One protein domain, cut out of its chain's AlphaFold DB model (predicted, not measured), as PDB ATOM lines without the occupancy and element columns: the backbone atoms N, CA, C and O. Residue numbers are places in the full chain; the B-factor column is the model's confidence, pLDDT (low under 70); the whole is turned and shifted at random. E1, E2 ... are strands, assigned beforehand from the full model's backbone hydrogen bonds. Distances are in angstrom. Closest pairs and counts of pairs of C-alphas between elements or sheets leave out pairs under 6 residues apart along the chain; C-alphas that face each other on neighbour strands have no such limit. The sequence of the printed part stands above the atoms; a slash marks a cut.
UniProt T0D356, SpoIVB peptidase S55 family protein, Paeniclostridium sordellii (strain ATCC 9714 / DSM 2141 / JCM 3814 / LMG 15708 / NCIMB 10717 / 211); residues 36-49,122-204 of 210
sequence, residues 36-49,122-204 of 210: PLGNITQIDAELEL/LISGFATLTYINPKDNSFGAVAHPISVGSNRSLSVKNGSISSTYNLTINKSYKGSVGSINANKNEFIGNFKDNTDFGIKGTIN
ATOM      1  N   PRO A  36      43.028  36.069 -12.146       89.69
ATOM      2  CA  PRO A  36      41.811  35.917 -11.368       89.69
ATOM      3  C   PRO A  36      42.046  34.926 -10.229       89.69
ATOM      4  O   PRO A  36      42.714  33.904 -10.388       89.69
ATOM      5  N   LEU A  37      41.467  35.235  -9.080       88.38
ATOM      6  CA  LEU A  37      41.541  34.449  -7.859       88.38
ATOM      7  C   LEU A  37      40.127  34.249  -7.301       88.38
ATOM      8  O   LEU A  37      39.145  34.792  -7.807       88.38
ATOM      9  N   GLY A  38      40.020  33.432  -6.260       87.69
ATOM     10  CA  GLY A  38      38.756  33.179  -5.563       87.69
ATOM     11  C   GLY A  38      38.954  32.865  -4.087       87.69
ATOM     12  O   GLY A  38      38.089  32.268  -3.448       87.69
ATOM     13  N   ASN A  39      40.120  33.214  -3.547       88.69
ATOM     14  CA  ASN A  39      40.534  32.815  -2.213       88.69
ATOM     15  C   ASN A  39      39.868  33.711  -1.171       88.69
ATOM     16  O   ASN A  39      39.851  34.938  -1.300       88.69
ATOM     17  N   ILE A  40      39.361  33.093  -0.106       92.00
ATOM     18  CA  ILE A  40      38.918  33.830   1.073       92.00
ATOM     19  C   ILE A  40      40.152  34.351   1.809       92.00
ATOM     20  O   ILE A  40      41.088  33.613   2.120       92.00
ATOM     21  N   THR A  41      40.139  35.644   2.081       92.19
ATOM     22  CA  THR A  41      41.192  36.388   2.757       92.19
ATOM     23  C   THR A  41      40.615  37.095   3.968       92.19
ATOM     24  O   THR A  41      39.448  37.495   3.985       92.19
ATOM     25  N   GLN A  42      41.443  37.216   4.993       94.19
ATOM     26  CA  GLN A  42      41.176  38.030   6.162       94.19
ATOM     27  C   GLN A  42      41.486  39.483   5.804       94.19
ATOM     28  O   GLN A  42      42.565  39.764   5.285       94.19
ATOM     29  N   ILE A  43      40.565  40.390   6.104       93.38
ATOM     30  CA  ILE A  43      40.752  41.838   6.037       93.38
ATOM     31  C   ILE A  43      40.829  42.363   7.459       93.38
ATOM     32  O   ILE A  43      39.896  42.160   8.234       93.38
ATOM     33  N   ASP A  44      41.875  43.128   7.751       95.06
ATOM     34  CA  ASP A  44      41.963  43.943   8.959       95.06
ATOM     35  C   ASP A  44      42.249  45.398   8.561       95.06
ATOM     36  O   ASP A  44      43.194  45.664   7.817       95.06
ATOM     37  N   ALA A  45      41.435  46.341   9.035       94.31
ATOM     38  CA  ALA A  45      41.527  47.759   8.697       94.31
ATOM     39  C   ALA A  45      41.407  48.660   9.928       94.31
ATOM     40  O   ALA A  45      40.515  48.495  10.756       94.31
ATOM     41  N   GLU A  46      42.275  49.658  10.005       94.94
ATOM     42  CA  GLU A  46      42.188  50.801  10.905       94.94
ATOM     43  C   GLU A  46      41.557  51.974  10.145       94.94
ATOM     44  O   GLU A  46      42.036  52.380   9.086       94.94
ATOM     45  N   LEU A  47      40.475  52.526  10.682       93.12
ATOM     46  CA  LEU A  47      39.795  53.708  10.169       93.12
ATOM     47  C   LEU A  47      40.475  54.993  10.649       93.12
ATOM     48  O   LEU A  47      41.089  55.030  11.715       93.12
ATOM     49  N   GLU A  48      40.306  56.070   9.884       92.12
ATOM     50  CA  GLU A  48      40.813  57.398  10.258       92.12
ATOM     51  C   GLU A  48      40.096  58.001  11.470       92.12
ATOM     52  O   GLU A  48      40.691  58.773  12.217       92.12
ATOM     53  N   LEU A  49      38.819  57.658  11.653       92.75
ATOM     54  CA  LEU A  49      37.970  58.166  12.725       92.75
ATOM     55  C   LEU A  49      37.454  57.016  13.586       92.75
ATOM     56  O   LEU A  49      37.171  55.917  13.099       92.75
ATOM     57  N   LEU A 122      38.894  49.991  14.564       93.31
ATOM     58  CA  LEU A 122      39.301  48.724  13.954       93.31
ATOM     59  C   LEU A 122      38.119  47.997  13.300       93.31
ATOM     60  O   LEU A 122      37.024  47.905  13.859       93.31
ATOM     61  N   ILE A 123      38.337  47.464  12.105       91.75
ATOM     62  CA  ILE A 123      37.419  46.593  11.370       91.75
ATOM     63  C   ILE A 123      38.161  45.317  11.008       91.75
ATOM     64  O   ILE A 123      39.305  45.358  10.572       91.75
ATOM     65  N   SER A 124      37.476  44.192  11.165       92.00
ATOM     66  CA  SER A 124      37.984  42.877  10.810       92.00
ATOM     67  C   SER A 124      36.871  42.081  10.130       92.00
ATOM     68  O   SER A 124      35.699  42.225  10.496       92.00
ATOM     69  N   GLY A 125      37.207  41.289   9.116       91.12
ATOM     70  CA  GLY A 125      36.232  40.494   8.372       91.12
ATOM     71  C   GLY A 125      36.860  39.644   7.274       91.12
ATOM     72  O   GLY A 125      38.071  39.653   7.081       91.12
ATOM     73  N   PHE A 126      36.020  38.919   6.537       91.38
ATOM     74  CA  PHE A 126      36.450  38.071   5.426       91.38
ATOM     75  C   PHE A 126      36.014  38.640   4.082       91.38
ATOM     76  O   PHE A 126      34.945  39.241   3.967       91.38
ATOM     77  N   ALA A 127      36.826  38.388   3.063       89.50
ATOM     78  CA  ALA A 127      36.569  38.817   1.701       89.50
ATOM     79  C   ALA A 127      37.249  37.938   0.659       89.50
ATOM     80  O   ALA A 127      38.128  37.144   0.983       89.50
ATOM     81  N   THR A 128      36.869  38.102  -0.604       90.00
ATOM     82  CA  THR A 128      37.397  37.300  -1.707       90.00
ATOM     83  C   THR A 128      38.428  38.079  -2.510       90.00
ATOM     84  O   THR A 128      38.081  38.967  -3.292       90.00
ATOM     85  N   LEU A 129      39.694  37.675  -2.399       90.62
ATOM     86  CA  LEU A 129      40.742  38.157  -3.290       90.62
ATOM     87  C   LEU A 129      40.362  37.803  -4.733       90.62
ATOM     88  O   LEU A 129      40.309  36.629  -5.091       90.62
ATOM     89  N   THR A 130      40.013  38.820  -5.521       90.25
ATOM     90  CA  THR A 130      39.367  38.669  -6.832       90.25
ATOM     91  C   THR A 130      40.397  38.601  -7.942       90.25
ATOM     92  O   THR A 130      40.274  37.792  -8.856       90.25
ATOM     93  N   TYR A 131      41.414  39.458  -7.881       90.00
ATOM     94  CA  TYR A 131      42.503  39.429  -8.840       90.00
ATOM     95  C   TYR A 131      43.792  39.993  -8.254       90.00
ATOM     96  O   TYR A 131      43.766  40.803  -7.322       90.00
ATOM     97  N   ILE A 132      44.902  39.614  -8.882       90.00
ATOM     98  CA  ILE A 132      46.194  40.289  -8.761       90.00
ATOM     99  C   ILE A 132      46.649  40.730 -10.153       90.00
ATOM    100  O   ILE A 132      46.515  39.991 -11.130       90.00
ATOM    101  N   ASN A 133      47.178  41.942 -10.250       89.81
ATOM    102  CA  ASN A 133      47.872  42.442 -11.421       89.81
ATOM    103  C   ASN A 133      49.379  42.159 -11.261       89.81
ATOM    104  O   ASN A 133      50.037  42.821 -10.458       89.81
ATOM    105  N   PRO A 134      49.956  41.213 -12.020       86.75
ATOM    106  CA  PRO A 134      51.371  40.872 -11.901       86.75
ATOM    107  C   PRO A 134      52.304  41.997 -12.375       86.75
ATOM    108  O   PRO A 134      53.492  41.968 -12.072       86.75
ATOM    109  N   LYS A 135      51.793  42.993 -13.116       86.69
ATOM    110  CA  LYS A 135      52.601  44.105 -13.636       86.69
ATOM    111  C   LYS A 135      53.023  45.088 -12.543       86.69
ATOM    112  O   LYS A 135      54.137  45.597 -12.584       86.69
ATOM    113  N   ASP A 136      52.125  45.389 -11.610       89.25
ATOM    114  CA  ASP A 136      52.325  46.402 -10.563       89.25
ATOM    115  C   ASP A 136      52.056  45.871  -9.147       89.25
ATOM    116  O   ASP A 136      52.076  46.635  -8.182       89.25
ATOM    117  N   ASN A 137      51.815  44.563  -9.015       89.62
ATOM    118  CA  ASN A 137      51.426  43.890  -7.778       89.62
ATOM    119  C   ASN A 137      50.152  44.458  -7.133       89.62
ATOM    120  O   ASN A 137      49.920  44.238  -5.943       89.62
ATOM    121  N   SER A 138      49.311  45.183  -7.872       91.69
ATOM    122  CA  SER A 138      48.028  45.634  -7.340       91.69
ATOM    123  C   SER A 138      47.049  44.472  -7.208       91.69
ATOM    124  O   SER A 138      47.060  43.527  -7.995       91.69
ATOM    125  N   PHE A 139      46.174  44.531  -6.210       90.94
ATOM    126  CA  PHE A 139      45.107  43.553  -6.030       90.94
ATOM    127  C   PHE A 139      43.751  44.228  -5.847       90.94
ATOM    128  O   PHE A 139      43.667  45.382  -5.419       90.94
ATOM    129  N   GLY A 140      42.685  43.475  -6.119       89.75
ATOM    130  CA  GLY A 140      41.317  43.806  -5.719       89.75
ATOM    131  C   GLY A 140      40.726  42.673  -4.884       89.75
ATOM    132  O   GLY A 140      40.756  41.525  -5.325       89.75
ATOM    133  N   ALA A 141      40.222  42.972  -3.681       76.56
ATOM    134  CA  ALA A 141      39.818  41.937  -2.716       76.56
ATOM    135  C   ALA A 141      38.349  41.957  -2.272       76.56
ATOM    136  O   ALA A 141      37.916  41.047  -1.578       76.56
ATOM    137  N   VAL A 142      37.550  42.944  -2.666       73.50
ATOM    138  CA  VAL A 142      36.093  42.915  -2.467       73.50
ATOM    139  C   VAL A 142      35.473  43.672  -3.630       73.50
ATOM    140  O   VAL A 142      35.984  44.728  -3.967       73.50
ATOM    141  N   ALA A 143      34.376  43.191  -4.215       70.25
ATOM    142  CA  ALA A 143      33.612  43.937  -5.227       70.25
ATOM    143  C   ALA A 143      32.590  44.928  -4.609       70.25
ATOM    144  O   ALA A 143      31.644  45.343  -5.275       70.25
ATOM    145  N   HIS A 144      32.739  45.261  -3.320       80.50
ATOM    146  CA  HIS A 144      31.908  46.201  -2.563       80.50
ATOM    147  C   HIS A 144      32.728  46.882  -1.450       80.50
ATOM    148  O   HIS A 144      33.670  46.275  -0.934       80.50
ATOM    149  N   PRO A 145      32.381  48.112  -1.034       84.44
ATOM    150  CA  PRO A 145      33.072  48.803   0.049       84.44
ATOM    151  C   PRO A 145      32.922  48.071   1.379       84.44
ATOM    152  O   PRO A 145      31.898  47.432   1.652       84.44
ATOM    153  N   ILE A 146      33.912  48.236   2.251       86.56
ATOM    154  CA  ILE A 146      33.758  47.950   3.675       86.56
ATOM    155  C   ILE A 146      32.699  48.912   4.216       86.56
ATOM    156  O   ILE A 146      32.822  50.131   4.079       86.56
ATOM    157  N   SER A 147      31.659  48.359   4.839       85.50
ATOM    158  CA  SER A 147      30.544  49.135   5.376       85.50
ATOM    159  C   SER A 147      30.115  48.631   6.745       85.50
ATOM    160  O   SER A 147      30.102  47.424   6.981       85.50
ATOM    161  N   VAL A 148      29.710  49.546   7.623       82.62
ATOM    162  CA  VAL A 148      29.153  49.221   8.941       82.62
ATOM    163  C   VAL A 148      27.811  49.928   9.092       82.62
ATOM    164  O   VAL A 148      27.715  51.152   8.976       82.62
ATOM    165  N   GLY A 149      26.753  49.149   9.330       77.94
ATOM    166  CA  GLY A 149      25.387  49.663   9.364       77.94
ATOM    167  C   GLY A 149      24.990  50.279   8.019       77.94
ATOM    168  O   GLY A 149      24.958  49.596   6.999       77.94
ATOM    169  N   SER A 150      24.689  51.578   8.019       68.81
ATOM    170  CA  SER A 150      24.347  52.329   6.798       68.81
ATOM    171  C   SER A 150      25.535  53.063   6.170       68.81
ATOM    172  O   SER A 150      25.401  53.625   5.083       68.81
ATOM    173  N   ASN A 151      26.696  53.068   6.833       74.44
ATOM    174  CA  ASN A 151      27.847  53.840   6.394       74.44
ATOM    175  C   ASN A 151      28.741  53.006   5.465       74.44
ATOM    176  O   ASN A 151      29.367  52.041   5.904       74.44
ATOM    177  N   ARG A 152      28.770  53.380   4.181       72.38
ATOM    178  CA  ARG A 152      29.572  52.735   3.124       72.38
ATOM    179  C   ARG A 152      30.848  53.501   2.766       72.38
ATOM    180  O   ARG A 152      31.712  52.936   2.115       72.38
ATOM    181  N   SER A 153      30.973  54.759   3.191       72.31
ATOM    182  CA  SER A 153      32.117  55.623   2.873       72.31
ATOM    183  C   SER A 153      33.034  55.715   4.089       72.31
ATOM    184  O   SER A 153      33.113  56.728   4.778       72.31
ATOM    185  N   LEU A 154      33.654  54.583   4.421       85.88
ATOM    186  CA  LEU A 154      34.581  54.503   5.543       85.88
ATOM    187  C   LEU A 154      35.990  54.811   5.057       85.88
ATOM    188  O   LEU A 154      36.545  54.028   4.287       85.88
ATOM    189  N   SER A 155      36.562  55.917   5.533       89.38
ATOM    190  CA  SER A 155      37.959  56.260   5.276       89.38
ATOM    191  C   SER A 155      38.884  55.347   6.073       89.38
ATOM    192  O   SER A 155      38.873  55.335   7.309       89.38
ATOM    193  N   VAL A 156      39.673  54.562   5.345       92.56
ATOM    194  CA  VAL A 156      40.648  53.629   5.901       92.56
ATOM    195  C   VAL A 156      41.986  54.347   6.022       92.56
ATOM    196  O   VAL A 156      42.532  54.839   5.043       92.56
ATOM    197  N   LYS A 157      42.530  54.376   7.237       93.81
ATOM    198  CA  LYS A 157      43.863  54.903   7.521       93.81
ATOM    199  C   LYS A 157      44.929  53.921   7.044       93.81
ATOM    200  O   LYS A 157      45.830  54.292   6.296       93.81
ATOM    201  N   ASN A 158      44.805  52.665   7.473       94.75
ATOM    202  CA  ASN A 158      45.672  51.559   7.076       94.75
ATOM    203  C   ASN A 158      44.867  50.260   7.052       94.75
ATOM    204  O   ASN A 158      44.138  49.966   7.994       94.75
ATOM    205  N   GLY A 159      45.026  49.461   6.007       95.31
ATOM    206  CA  GLY A 159      44.409  48.151   5.875       95.31
ATOM    207  C   GLY A 159      45.424  47.096   5.464       95.31
ATOM    208  O   GLY A 159      46.415  47.393   4.799       95.31
ATOM    209  N   SER A 160      45.161  45.857   5.854       95.00
ATOM    210  CA  SER A 160      45.958  44.690   5.502       95.00
ATOM    211  C   SER A 160      45.063  43.527   5.106       95.00
ATOM    212  O   SER A 160      43.944  43.384   5.607       95.00
ATOM    213  N   ILE A 161      45.576  42.699   4.202       93.81
ATOM    214  CA  ILE A 161      44.976  41.421   3.859       93.81
ATOM    215  C   ILE A 161      45.920  40.273   4.204       93.81
ATOM    216  O   ILE A 161      47.143  40.382   4.071       93.81
ATOM    217  N   SER A 162      45.331  39.162   4.629       94.00
ATOM    218  CA  SER A 162      46.033  37.930   4.973       94.00
ATOM    219  C   SER A 162      45.347  36.711   4.363       94.00
ATOM    220  O   SER A 162      44.127  36.691   4.182       94.00
ATOM    221  N   SER A 163      46.125  35.675   4.064       93.00
ATOM    222  CA  SER A 163      45.598  34.374   3.664       93.00
ATOM    223  C   SER A 163      44.839  33.733   4.825       93.00
ATOM    224  O   SER A 163      44.984  34.125   5.988       93.00
ATOM    225  N   THR A 164      43.990  32.757   4.508       94.50
ATOM    226  CA  THR A 164      43.200  32.040   5.509       94.50
ATOM    227  C   THR A 164      43.306  30.532   5.338       94.50
ATOM    228  O   THR A 164      43.658  30.038   4.267       94.50
ATOM    229  N   TYR A 165      43.008  29.797   6.406       94.62
ATOM    230  CA  TYR A 165      42.942  28.335   6.432       94.62
ATOM    231  C   TYR A 165      41.785  27.869   7.327       94.62
ATOM    232  O   TYR A 165      41.174  28.678   8.028       94.62
ATOM    233  N   ASN A 166      41.471  26.569   7.307       94.56
ATOM    234  CA  ASN A 166      40.345  25.981   8.050       94.56
ATOM    235  C   ASN A 166      38.997  26.670   7.759       94.56
ATOM    236  O   ASN A 166      38.233  27.002   8.666       94.56
ATOM    237  N   LEU A 167      38.714  26.893   6.473       94.50
ATOM    238  CA  LEU A 167      37.489  27.540   6.015       94.50
ATOM    239  C   LEU A 167      36.248  26.708   6.376       94.50
ATOM    240  O   LEU A 167      36.106  25.562   5.955       94.50
ATOM    241  N   THR A 168      35.320  27.325   7.099       94.81
ATOM    242  CA  THR A 168      34.002  26.788   7.440       94.81
ATOM    243  C   THR A 168      32.928  27.717   6.888       94.81
ATOM    244  O   THR A 168      32.913  28.910   7.197       94.81
ATOM    245  N   ILE A 169      32.010  27.177   6.086       92.56
ATOM    246  CA  ILE A 169      30.925  27.948   5.472       92.56
ATOM    247  C   ILE A 169      29.592  27.435   6.004       92.56
ATOM    248  O   ILE A 169      29.186  26.310   5.718       92.56
ATOM    249  N   ASN A 170      28.880  28.297   6.721       93.88
ATOM    250  CA  ASN A 170      27.494  28.074   7.101       93.88
ATOM    251  C   ASN A 170      26.596  28.707   6.044       93.88
ATOM    252  O   ASN A 170      26.507  29.931   5.929       93.88
ATOM    253  N   LYS A 171      25.933  27.872   5.245       93.75
ATOM    254  CA  LYS A 171      25.058  28.343   4.171       93.75
ATOM    255  C   LYS A 171      23.830  29.058   4.745       93.75
ATOM    256  O   LYS A 171      23.193  28.570   5.675       93.75
ATOM    257  N   SER A 172      23.471  30.192   4.146       94.31
ATOM    258  CA  SER A 172      22.233  30.907   4.468       94.31
ATOM    259  C   SER A 172      20.996  30.089   4.101       94.31
ATOM    260  O   SER A 172      20.997  29.344   3.117       94.31
ATOM    261  N   TYR A 173      19.899  30.323   4.808       93.50
ATOM    262  CA  TYR A 173      18.581  29.792   4.471       93.50
ATOM    263  C   TYR A 173      17.512  30.856   4.721       93.50
ATOM    264  O   TYR A 173      17.793  31.944   5.219       93.50
ATOM    265  N   LYS A 174      16.267  30.581   4.330       94.31
ATOM    266  CA  LYS A 174      15.182  31.556   4.467       94.31
ATOM    267  C   LYS A 174      15.036  31.989   5.932       94.31
ATOM    268  O   LYS A 174      14.723  31.170   6.788       94.31
ATOM    269  N   GLY A 175      15.248  33.280   6.188       91.25
ATOM    270  CA  GLY A 175      15.176  33.872   7.526       91.25
ATOM    271  C   GLY A 175      16.481  33.841   8.330       91.25
ATOM    272  O   GLY A 175      16.478  34.325   9.455       91.25
ATOM    273  N   SER A 176      17.585  33.321   7.780       91.81
ATOM    274  CA  SER A 176      18.886  33.288   8.458       91.81
ATOM    275  C   SER A 176      20.043  33.591   7.508       91.81
ATOM    276  O   SER A 176      20.164  33.017   6.421       91.81
ATOM    277  N   VAL A 177      20.910  34.506   7.931       90.75
ATOM    278  CA  VAL A 177      22.105  34.899   7.181       90.75
ATOM    279  C   VAL A 177      23.194  33.847   7.401       90.75
ATOM    280  O   VAL A 177      23.403  33.381   8.518       90.75
ATOM    281  N   GLY A 178      23.871  33.451   6.324       92.50
ATOM    282  CA  GLY A 178      25.002  32.527   6.395       92.50
ATOM    283  C   GLY A 178      26.247  33.185   6.990       92.50
ATOM    284  O   GLY A 178      26.288  34.398   7.191       92.50
ATOM    285  N   SER A 179      27.289  32.399   7.239       91.00
ATOM    286  CA  SER A 179      28.571  32.920   7.712       91.00
ATOM    287  C   SER A 179      29.749  32.183   7.099       91.00
ATOM    288  O   SER A 179      29.680  30.996   6.785       91.00
ATOM    289  N   ILE A 180      30.838  32.921   6.927       91.38
ATOM    290  CA  ILE A 180      32.143  32.392   6.561       91.38
ATOM    291  C   ILE A 180      33.029  32.574   7.786       91.38
ATOM    292  O   ILE A 180      33.087  33.670   8.337       91.38
ATOM    293  N   ASN A 181      33.697  31.505   8.201       92.56
ATOM    294  CA  ASN A 181      34.691  31.533   9.262       92.56
ATOM    295  C   ASN A 181      35.967  30.887   8.743       92.56
ATOM    296  O   ASN A 181      35.914  29.847   8.091       92.56
ATOM    297  N   ALA A 182      37.106  31.488   9.037       94.62
ATOM    298  CA  ALA A 182      38.409  30.924   8.742       94.62
ATOM    299  C   ALA A 182      39.424  31.465   9.749       94.62
ATOM    300  O   ALA A 182      39.173  32.461  10.426       94.62
ATOM    301  N   ASN A 183      40.581  30.823   9.836       94.94
ATOM    302  CA  ASN A 183      41.683  31.313  10.648       94.94
ATOM    303  C   ASN A 183      42.622  32.158   9.787       94.94
ATOM    304  O   ASN A 183      42.951  31.772   8.663       94.94
ATOM    305  N   LYS A 184      43.066  33.297  10.324       94.88
ATOM    306  CA  LYS A 184      44.098  34.141   9.713       94.88
ATOM    307  C   LYS A 184      45.422  33.378   9.656       94.88
ATOM    308  O   LYS A 184      45.826  32.794  10.657       94.88
ATOM    309  N   ASN A 185      46.087  33.415   8.508       94.00
ATOM    310  CA  ASN A 185      47.407  32.827   8.306       94.00
ATOM    311  C   ASN A 185      48.441  33.911   7.969       94.00
ATOM    312  O   ASN A 185      48.763  34.752   8.807       94.00
ATOM    313  N   GLU A 186      48.944  33.926   6.738       92.94
ATOM    314  CA  GLU A 186      50.071  34.758   6.340       92.94
ATOM    315  C   GLU A 186      49.625  36.126   5.848       92.94
ATOM    316  O   GLU A 186      48.581  36.287   5.219       92.94
ATOM    317  N   PHE A 187      50.446  37.136   6.100       93.38
ATOM    318  CA  PHE A 187      50.265  38.460   5.526       93.38
ATOM    319  C   PHE A 187      50.503  38.450   4.006       93.38
ATOM    320  O   PHE A 187      51.475  37.871   3.520       93.38
ATOM    321  N   ILE A 188      49.610  39.115   3.269       91.94
ATOM    322  CA  ILE A 188      49.626  39.198   1.805       91.94
ATOM    323  C   ILE A 188      50.033  40.601   1.338       91.94
ATOM    324  O   ILE A 188      50.920  40.755   0.495       91.94
ATOM    325  N   GLY A 189      49.374  41.637   1.851       93.19
ATOM    326  CA  GLY A 189      49.497  42.981   1.298       93.19
ATOM    327  C   GLY A 189      48.706  44.021   2.068       93.19
ATOM    328  O   GLY A 189      47.963  43.697   2.996       93.19
ATOM    329  N   ASN A 190      48.869  45.277   1.665       95.38
ATOM    330  CA  ASN A 190      48.253  46.427   2.321       95.38
ATOM    331  C   ASN A 190      47.306  47.170   1.383       95.38
ATOM    332  O   ASN A 190      47.480  47.160   0.166       95.38
ATOM    333  N   PHE A 191      46.341  47.877   1.959       94.25
ATOM    334  CA  PHE A 191      45.463  48.795   1.242       94.25
ATOM    335  C   PHE A 191      45.174  50.040   2.082       94.25
ATOM    336  O   PHE A 191      45.304  50.033   3.304       94.25
ATOM    337  N   LYS A 192      44.774  51.117   1.411       92.81
ATOM    338  CA  LYS A 192      44.232  52.332   2.044       92.81
ATOM    339  C   LYS A 192      42.913  52.767   1.418       92.81
ATOM    340  O   LYS A 192      42.147  53.497   2.034       92.81
ATOM    341  N   ASP A 193      42.615  52.261   0.227       87.38
ATOM    342  CA  ASP A 193      41.438  52.667  -0.516       87.38
ATOM    343  C   ASP A 193      40.255  51.761  -0.190       87.38
ATOM    344  O   ASP A 193      40.333  50.533  -0.284       87.38
ATOM    345  N   ASN A 194      39.133  52.389   0.146       89.62
ATOM    346  CA  ASN A 194      37.828  51.758   0.272       89.62
ATOM    347  C   ASN A 194      36.868  52.456  -0.694       89.62
ATOM    348  O   ASN A 194      36.283  53.488  -0.375       89.62
ATOM    349  N   THR A 195      36.778  51.931  -1.913       86.62
ATOM    350  CA  THR A 195      35.982  52.529  -2.993       86.62
ATOM    351  C   THR A 195      34.599  51.891  -3.074       86.62
ATOM    352  O   THR A 195      34.367  50.824  -2.508       86.62
ATOM    353  N   ASP A 196      33.694  52.467  -3.866       84.06
ATOM    354  CA  ASP A 196      32.387  51.851  -4.158       84.06
ATOM    355  C   ASP A 196      32.498  50.484  -4.858       84.06
ATOM    356  O   ASP A 196      31.562  49.687  -4.827       84.06
ATOM    357  N   PHE A 197      33.661  50.185  -5.442       84.19
ATOM    358  CA  PHE A 197      33.989  48.886  -6.033       84.19
ATOM    359  C   PHE A 197      34.798  47.994  -5.085       84.19
ATOM    360  O   PHE A 197      35.324  46.976  -5.518       84.19
ATOM    361  N   GLY A 198      34.901  48.389  -3.814       88.00
ATOM    362  CA  GLY A 198      35.615  47.722  -2.736       88.00
ATOM    363  C   GLY A 198      37.075  48.108  -2.585       88.00
ATOM    364  O   GLY A 198      37.487  49.217  -2.947       88.00
ATOM    365  N   ILE A 199      37.835  47.215  -1.953       91.12
ATOM    366  CA  ILE A 199      39.211  47.489  -1.538       91.12
ATOM    367  C   ILE A 199      40.217  47.128  -2.623       91.12
ATOM    368  O   ILE A 199      40.166  46.052  -3.229       91.12
ATOM    369  N   LYS A 200      41.163  48.045  -2.817       91.69
ATOM    370  CA  LYS A 200      42.300  47.890  -3.715       91.69
ATOM    371  C   LYS A 200      43.574  48.235  -2.974       91.69
ATOM    372  O   LYS A 200      43.599  49.161  -2.165       91.69
ATOM    373  N   GLY A 201      44.624  47.486  -3.252       93.00
ATOM    374  CA  GLY A 201      45.892  47.654  -2.567       93.00
ATOM    375  C   GLY A 201      47.041  47.051  -3.341       93.00
ATOM    376  O   GLY A 201      46.922  46.770  -4.533       93.00
ATOM    377  N   THR A 202      48.146  46.839  -2.642       93.81
ATOM    378  CA  THR A 202      49.373  46.285  -3.208       93.81
ATOM    379  C   THR A 202      49.781  45.044  -2.431       93.81
ATOM    380  O   THR A 202      49.743  45.014  -1.200       93.81
ATOM    381  N   ILE A 203      50.147  44.000  -3.166       91.56
ATOM    382  CA  ILE A 203      50.731  42.781  -2.626       91.56
ATOM    383  C   ILE A 203      52.156  43.105  -2.177       91.56
ATOM    384  O   ILE A 203      52.960  43.633  -2.942       91.56
ATOM    385  N   ASN A 204      52.466  42.770  -0.931       86.50
ATOM    386  CA  ASN A 204      53.801  42.922  -0.359       86.50
ATOM    387  C   ASN A 204      54.533  41.576  -0.291       86.50
ATOM    388  O   ASN A 204      55.760  41.549  -0.312       86.50
TER     389      ASN A 204
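This is residues 36 to 49 and 122 to 204 of the 210 residues of the protein "SpoIVB peptidase S55 family protein" of Paeniclostridium sordellii (strain ATCC 9714 / DSM 2141 / JCM 3814 / LMG 15708 / NCIMB 10717 / 211) (UniProt T0D356). Six antiparallel strands, four of them strongly bent, close into a small barrel, and the far end of the hairpin of E4 and E5 reaches out from it as an arm whose tip, residues 172 to 177, sticks out. The printed part has 97 residues, no named helix and six named strands, E1 to E6 along the chain; round the ring run E1, E2, E3, E6, E5, E4 and back to E1. The class is all strand. The whole is compact, with a radius of gyration of the C-alphas of 13.5 A and spans of 42 by 30 by 21 A, the arm making the length.

E1, residues 36 to 49, has E2, residues 122 to 133, on one side, with N 41 and O 127 within hydrogen-bond range at 2.7 A. E4, residues 156 to 170, is on the other side of E1, with N 46 and O 158 at 2.8 A. E2 and E3, residues 138 to 140, form a hairpin, with N 133 and O 138 at 2.8 A. E6, residues 198 to 203, is the other neighbour of E3, with N 139 and O 201 at 2.9 A. E5, residues 179 to 195, forms hairpins with E4, N 161 and O 189 at 2.9 A, and with E6, N 198 and O 195 at 2.8 A. E4, E5 and E6 are a meander, each strand the antiparallel neighbour of the one before; with E3 they make a Greek key, its first strand the neighbour of its fourth.

E1 begins at C-alpha 36 (41.811, 35.917, -11.368), is 33.0 A long and bends by 84 degrees at residue 39. E2 is 27.5 A long, E4 28.8 A and E5 23.5 A, with bends at residues 126, 166 and 186. E3 has 3 residues, and E6 ends at C-alpha 203 (50.731, 42.781, -2.626).

The C-alphas of Lys 135 and Gly 175, the two farthest apart, are 44.2 A apart. Residues 50 to 121 are not printed, and C-alphas 49 and 122 are 9.6 A apart across the cut. The link from E3 to E4 is long, 15 residues. Residue 150 has a pLDDT under 70.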